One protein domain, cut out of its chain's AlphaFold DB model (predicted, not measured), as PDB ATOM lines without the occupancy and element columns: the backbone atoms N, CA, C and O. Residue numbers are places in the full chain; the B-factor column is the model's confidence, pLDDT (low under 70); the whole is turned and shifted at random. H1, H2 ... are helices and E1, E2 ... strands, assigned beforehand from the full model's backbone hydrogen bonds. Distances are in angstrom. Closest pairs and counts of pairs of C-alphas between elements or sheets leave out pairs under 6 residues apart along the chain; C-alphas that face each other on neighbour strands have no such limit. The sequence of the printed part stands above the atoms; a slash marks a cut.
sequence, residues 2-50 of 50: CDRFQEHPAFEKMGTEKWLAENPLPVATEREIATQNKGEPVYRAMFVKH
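Overview. This is residues 2 to 50 of the 50 residues of the protein "tRNA (Guanine-N(7)-)-methyltransferase" of Sphaerospermopsis reniformis (UniProt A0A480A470). The model is a loose, elongated loop of chain with a small structured head at each end: at one end the two short antiparallel strands E1 and E2 lie side by side with the short helix H1 over one face of them, and at the opposite end is the helix H2. Two stretches without named elements join the ends, residues 15 to 29 leading out to H2 and residues 38 to 45 leading back. The printed part has 49 residues, with two named helices and two named strands in the order H1, E1, H2, E2. The class is mixed, helices and strands, with 21 residues, under half, in named elements. The whole is loose, with a radius of gyration of the C-alphas of 12.7 A and spans of 36 by 20 by 17 A.

Along the chain. Strand E1 is residues 11 to 14, 9.5 A from first to last C-alpha. Strand E2 is residues 46 to 49, 10.2 A long, and ends with C-alpha 49 at (14.486, 7.382, 22.130). Helix H1 is residues 2 to 6, 6.1 A long, and begins with C-alpha 2 at (16.644, -3.149, 13.026). Helix H2 is residues 30 to 37, 10.4 A long, and begins with C-alpha 30 at (1.173, -16.030, 24.032).

Arrangement. E1 and E2 are antiparallel neighbours, with 142 degrees between their directions. The C-alphas of Lys 13 and Phe 47 face each other at 4.3 A. N 14 and O 46, 2.8 A apart, and N 48 and O 12, 2.9 A apart, are within hydrogen-bond range. The closest C-alphas of H1 and E1 are those of Phe 5 and Phe 11, 6.3 A apart. The closest C-alphas of H1 and E2 are those of Phe 5 and Phe 47, 7.6 A apart. H1 and H2 are apart. In H1 and H2 every O i to N i+4 pair is within hydrogen-bond range.

Size, cuts and confidence. The two C-alphas farthest apart are those of Lys 38 and His 50, at 36.8 A, while the first and last printed C-alphas, of Cys 2 and His 50, are 16.9 A apart. Residues 25 to 30 stand free, and so do residues 34 to 39, of which 34 to 37 belong to H2. The link from H1 to E1 is tight, with 4 residues, and that from H2 to E2 is short, with 8. The link from E1 to H2 is long, with 15 residues. The printed part has no cut and ends at the chain's last residue. Its mean pLDDT is 94.2, and no printed residue is under 70.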
ATOM      1  N   CYS A   2      15.754  -3.922  12.138       91.50
ATOM      2  CA  CYS A   2      16.644  -3.149  13.026       91.50
ATOM      3  C   CYS A   2      17.367  -2.000  12.306       91.50
ATOM      4  O   CYS A   2      17.435  -0.911  12.857       91.50
ATOM      5  N   ASP A   3      17.829  -2.237  11.075       92.75
ATOM      6  CA  ASP A   3      18.353  -1.245  10.122       92.75
ATOM      7  C   ASP A   3      17.597   0.093  10.151       92.75
ATOM      8  O   ASP A   3      18.186   1.125  10.444       92.75
ATOM      9  N   ARG A   4      16.271   0.067   9.988       92.94
ATOM     10  CA  ARG A   4      15.444   1.285   9.937       92.94
ATOM     11  C   ARG A   4      15.465   2.107  11.232       92.94
ATOM     12  O   ARG A   4      15.353   3.324  11.172       92.94
ATOM     13  N   PHE A   5      15.558   1.451  12.391       93.19
ATOM     14  CA  PHE A   5      15.680   2.146  13.678       93.19
ATOM     15  C   PHE A   5      17.111   2.633  13.911       93.19
ATOM     16  O   PHE A   5      17.290   3.738  14.406       93.19
ATOM     17  N   GLN A   6      18.117   1.846  13.514       92.75
ATOM     18  CA  GLN A   6      19.533   2.208  13.633       92.75
ATOM     19  C   GLN A   6      19.934   3.374  12.720       92.75
ATOM     20  O   GLN A   6      20.842   4.125  13.056       92.75
ATOM     21  N   GLU A   7      19.269   3.533  11.576       95.38
ATOM     22  CA  GLU A   7      19.480   4.659  10.658       95.38
ATOM     23  C   GLU A   7      18.910   5.981  11.193       95.38
ATOM     24  O   GLU A   7      19.280   7.052  10.709       95.38
ATOM     25  N   HIS A   8      18.003   5.939  12.175       95.94
ATOM     26  CA  HIS A   8      17.333   7.132  12.671       95.94
ATOM     27  C   HIS A   8      18.054   7.704  13.906       95.94
ATOM     28  O   HIS A   8      18.076   7.058  14.951       95.94
ATOM     29  N   PRO A   9      18.548   8.958  13.870       95.62
ATOM     30  CA  PRO A   9      19.436   9.505  14.905       95.62
ATOM     31  C   PRO A   9      18.789   9.659  16.287       95.62
ATOM     32  O   PRO A   9      19.487   9.745  17.288       95.62
ATOM     33  N   ALA A  10      17.457   9.706  16.360       96.50
ATOM     34  CA  ALA A  10      16.744   9.791  17.635       96.50
ATOM     35  C   ALA A  10      16.642   8.456  18.394       96.50
ATOM     36  O   ALA A  10      16.079   8.455  19.483       96.50
ATOM     37  N   PHE A  11      17.105   7.337  17.828       95.75
ATOM     38  CA  PHE A  11      17.010   6.022  18.459       95.75
ATOM     39  C   PHE A  11      18.381   5.359  18.562       95.75
ATOM     40  O   PHE A  11      19.073   5.184  17.562       95.75
ATOM     41  N   GLU A  12      18.727   4.886  19.754       94.38
ATOM     42  CA  GLU A  12      19.916   4.067  19.985       94.38
ATOM     43  C   GLU A  12      19.505   2.666  20.413       94.38
ATOM     44  O   GLU A  12      18.581   2.472  21.210       94.38
ATOM     45  N   LYS A  13      20.195   1.665  19.867       93.38
ATOM     46  CA  LYS A  13      19.983   0.270  20.240       93.38
ATOM     47  C   LYS A  13      20.564   0.021  21.631       93.38
ATOM     48  O   LYS A  13      21.731   0.302  21.873       93.38
ATOM     49  N   MET A  14      19.787  -0.596  22.513       91.31
ATOM     50  CA  MET A  14      20.291  -1.074  23.797       91.31
ATOM     51  C   MET A  14      20.992  -2.428  23.655       91.31
ATOM     52  O   MET A  14      20.427  -3.380  23.109       91.31
ATOM     53  N   GLY A  15      22.200  -2.511  24.216       85.25
ATOM     54  CA  GLY A  15      23.048  -3.704  24.210       85.25
ATOM     55  C   GLY A  15      23.952  -3.812  22.976       85.25
ATOM     56  O   GLY A  15      23.667  -3.266  21.912       85.25
ATOM     57  N   THR A  16      25.059  -4.541  23.120       83.25
ATOM     58  CA  THR A  16      26.054  -4.760  22.053       83.25
ATOM     59  C   THR A  16      25.755  -5.988  21.194       83.25
ATOM     60  O   THR A  16      26.334  -6.161  20.123       83.25
ATOM     61  N   GLU A  17      24.856  -6.861  21.648       86.81
ATOM     62  CA  GLU A  17      24.508  -8.095  20.951       86.81
ATOM     63  C   GLU A  17      23.614  -7.844  19.733       86.81
ATOM     64  O   GLU A  17      22.902  -6.839  19.624       86.81
ATOM     65  N   LYS A  18      23.609  -8.795  18.790       88.62
ATOM     66  CA  LYS A  18      22.731  -8.718  17.615       88.62
ATOM     67  C   LYS A  18      21.254  -8.801  18.014       88.62
ATOM     68  O   LYS A  18      20.460  -8.023  17.485       88.62
ATOM     69  N   TRP A  19      20.920  -9.661  18.972       93.81
ATOM     70  CA  TRP A  19      19.576  -9.875  19.508       93.81
ATOM     71  C   TRP A  19      19.646 -10.036  21.024       93.81
ATOM     72  O   TRP A  19      20.634 -10.566  21.510       93.81
ATOM     73  N   LEU A  20      18.605  -9.633  21.751       93.31
ATOM     74  CA  LEU A  20      18.508  -9.889  23.188       93.31
ATOM     75  C   LEU A  20      18.138 -11.356  23.443       93.31
ATOM     76  O   LEU A  20      17.165 -11.863  22.868       93.31
ATOM     77  N   ALA A  21      18.889 -12.013  24.329       90.12
ATOM     78  CA  ALA A  21      18.631 -13.391  24.749       90.12
ATOM     79  C   ALA A  21      17.310 -13.521  25.529       90.12
ATOM     80  O   ALA A  21      16.514 -14.426  25.269       90.12
ATOM     81  N   GLU A  22      17.050 -12.576  26.432       91.12
ATOM     82  CA  GLU A  22      15.885 -12.564  27.318       91.12
ATOM     83  C   GLU A  22      14.840 -11.532  26.881       91.12
ATOM     84  O   GLU A  22      15.137 -10.559  26.178       91.12
ATOM     85  N   ASN A  23      13.585 -11.756  27.280       94.69
ATOM     86  CA  ASN A  23      12.521 -10.787  27.064       94.69
ATOM     87  C   ASN A  23      12.645  -9.654  28.098       94.69
ATOM     88  O   ASN A  23      12.560  -9.936  29.289       94.69
ATOM     89  N   PRO A  24      12.818  -8.384  27.681       93.06
ATOM     90  CA  PRO A  24      12.897  -7.266  28.621       93.06
ATOM     91  C   PRO A  24      11.549  -6.935  29.289       93.06
ATOM     92  O   PRO A  24      11.504  -6.110  30.199       93.06
ATOM     93  N   LEU A  25      10.441  -7.528  28.829       94.19
ATOM     94  CA  LEU A  25       9.111  -7.354  29.405       94.19
ATOM     95  C   LEU A  25       8.862  -8.381  30.523       94.19
ATOM     96  O   LEU A  25       9.296  -9.526  30.409       94.19
ATOM     97  N   PRO A  26       8.099  -8.020  31.573       94.69
ATOM     98  CA  PRO A  26       7.889  -8.890  32.734       94.69
ATOM     99  C   PRO A  26       7.094 -10.166  32.422       94.69
ATOM    100  O   PRO A  26       7.157 -11.125  33.185       94.69
ATOM    101  N   VAL A  27       6.321 -10.183  31.329       95.94
ATOM    102  CA  VAL A  27       5.510 -11.331  30.910       95.94
ATOM    103  C   VAL A  27       5.617 -11.494  29.397       95.94
ATOM    104  O   VAL A  27       5.393 -10.542  28.645       95.94
ATOM    105  N   ALA A  28       5.945 -12.706  28.948       97.12
ATOM    106  CA  ALA A  28       5.987 -13.045  27.532       97.12
ATOM    107  C   ALA A  28       4.575 -13.111  26.934       97.12
ATOM    108  O   ALA A  28       3.612 -13.515  27.583       97.12
ATOM    109  N   THR A  29       4.455 -12.744  25.660       97.50
ATOM    110  CA  THR A  29       3.181 -12.874  24.940       97.50
ATOM    111  C   THR A  29       2.866 -14.340  24.636       97.50
ATOM    112  O   THR A  29       3.777 -15.151  24.471       97.50
ATOM    113  N   GLU A  30       1.585 -14.678  24.451       98.31
ATOM    114  CA  GLU A  30       1.173 -16.030  24.032       98.31
ATOM    115  C   GLU A  30       1.888 -16.486  22.754       98.31
ATOM    116  O   GLU A  30       2.320 -17.633  22.651       98.31
ATOM    117  N   ARG A  31       2.073 -15.571  21.790       97.75
ATOM    118  CA  ARG A  31       2.794 -15.859  20.544       97.75
ATOM    119  C   ARG A  31       4.245 -16.244  20.811       97.75
ATOM    120  O   ARG A  31       4.725 -17.208  20.233       97.75
ATOM    121  N   GLU A  32       4.937 -15.490  21.658       97.62
ATOM    122  CA  GLU A  32       6.335 -15.756  21.997       97.62
ATOM    123  C   GLU A  32       6.504 -17.106  22.692       97.62
ATOM    124  O   GLU A  32       7.360 -17.890  22.284       97.62
ATOM    125  N   ILE A  33       5.626 -17.411  23.653       97.94
ATOM    126  CA  ILE A  33       5.582 -18.710  24.335       97.94
ATOM    127  C   ILE A  33       5.342 -19.834  23.317       97.94
ATOM    128  O   ILE A  33       6.071 -20.823  23.297       97.94
ATOM    129  N   ALA A  34       4.354 -19.682  22.431       98.44
ATOM    130  CA  ALA A  34       4.041 -20.686  21.416       98.44
ATOM    131  C   ALA A  34       5.190 -20.903  20.415       98.44
ATOM    132  O   ALA A  34       5.460 -22.045  20.050       98.44
ATOM    133  N   THR A  35       5.875 -19.839  19.981       98.00
ATOM    134  CA  THR A  35       7.056 -19.922  19.104       98.00
ATOM    135  C   THR A  35       8.200 -20.667  19.796       98.00
ATOM    136  O   THR A  35       8.750 -21.610  19.230       98.00
ATOM    137  N   GLN A  36       8.502 -20.331  21.052       96.69
ATOM    138  CA  GLN A  36       9.536 -21.032  21.820       96.69
ATOM    139  C   GLN A  36       9.188 -22.509  22.058       96.69
ATOM    140  O   GLN A  36      10.048 -23.367  21.882       96.69
ATOM    141  N   ASN A  37       7.927 -22.829  22.369       98.19
ATOM    142  CA  ASN A  37       7.463 -24.211  22.548       98.19
ATOM    143  C   ASN A  37       7.583 -25.058  21.269       98.19
ATOM    144  O   ASN A  37       7.682 -26.280  21.350       98.19
ATOM    145  N   LYS A  38       7.592 -24.425  20.089       98.25
ATOM    146  CA  LYS A  38       7.862 -25.080  18.799       98.25
ATOM    147  C   LYS A  38       9.356 -25.245  18.497       98.25
ATOM    148  O   LYS A  38       9.698 -25.825  17.471       98.25
ATOM    149  N   GLY A  39      10.240 -24.736  19.356       97.81
ATOM    150  CA  GLY A  39      11.684 -24.705  19.118       97.81
ATOM    151  C   GLY A  39      12.112 -23.660  18.082       97.81
ATOM    152  O   GLY A  39      13.215 -23.744  17.545       97.81
ATOM    153  N   GLU A  40      11.253 -22.686  17.779       97.75
ATOM    154  CA  GLU A  40      11.539 -21.628  16.812       97.75
ATOM    155  C   GLU A  40      12.224 -20.424  17.489       97.75
ATOM    156  O   GLU A  40      11.962 -20.119  18.659       97.75
ATOM    157  N   PRO A  41      13.098 -19.695  16.771       95.94
ATOM    158  CA  PRO A  41      13.803 -18.554  17.337       95.94
ATOM    159  C   PRO A  41      12.885 -17.337  17.507       95.94
ATOM    160  O   PRO A  41      12.098 -16.992  16.626       95.94
ATOM    161  N   VAL A  42      13.071 -16.612  18.613       95.62
ATOM    162  CA  VAL A  42      12.457 -15.299  18.855       95.62
ATOM    163  C   VAL A  42      13.552 -14.238  18.844       95.62
ATOM    164  O   VAL A  42      14.445 -14.245  19.687       95.62
ATOM    165  N   TYR A  43      13.477 -13.310  17.889       95.00
ATOM    166  CA  TYR A  43      14.447 -12.226  17.742       95.00
ATOM    167  C   TYR A  43      13.960 -10.966  18.451       95.00
ATOM    168  O   TYR A  43      12.873 -10.462  18.162       95.00
ATOM    169  N   ARG A  44      14.779 -10.439  19.363       94.38
ATOM    170  CA  ARG A  44      14.449  -9.276  20.194       94.38
ATOM    171  C   ARG A  44      15.501  -8.189  20.017       94.38
ATOM    172  O   ARG A  44      16.693  -8.478  20.011       94.38
ATOM    173  N   ALA A  45      15.069  -6.944  19.889       94.94
ATOM    174  CA  ALA A  45      15.940  -5.776  19.908       94.94
ATOM    175  C   ALA A  45      15.205  -4.650  20.632       94.94
ATOM    176  O   ALA A  45      14.000  -4.486  20.441       94.94
ATOM    177  N   MET A  46      15.925  -3.888  21.449       94.31
ATOM    178  CA  MET A  46      15.374  -2.754  22.181       94.31
ATOM    179  C   MET A  46      16.085  -1.484  21.734       94.31
ATOM    180  O   MET A  46      17.300  -1.492  21.542       94.31
ATOM    181  N   PHE A  47      15.319  -0.416  21.551       95.00
ATOM    182  CA  PHE A  47      15.823   0.906  21.212       95.00
ATOM    183  C   PHE A  47      15.254   1.912  22.200       95.00
ATOM    184  O   PHE A  47      14.087   1.803  22.582       95.00
ATOM    185  N   VAL A  48      16.061   2.888  22.589       94.75
ATOM    186  CA  VAL A  48      15.624   4.009  23.423       94.75
ATOM    187  C   VAL A  48      15.606   5.254  22.562       94.75
ATOM    188  O   VAL A  48      16.488   5.455  21.732       94.75
ATOM    189  N   LYS A  49      14.560   6.061  22.736       95.00
ATOM    190  CA  LYS A  49      14.486   7.382  22.130       95.00
ATOM    191  C   LYS A  49      15.203   8.385  23.033       95.00
ATOM    192  O   LYS A  49      14.922   8.400  24.231       95.00
ATOM    193  N   HIS A  50      16.055   9.219  22.447       82.94
ATOM    194  CA  HIS A  50      16.685  10.358  23.126       82.94
ATOM    195  C   HIS A  50      15.881  11.642  22.919       82.94
ATOM    196  O   HIS A  50      15.242  11.786  21.845       82.94
TER     197      HIS A  50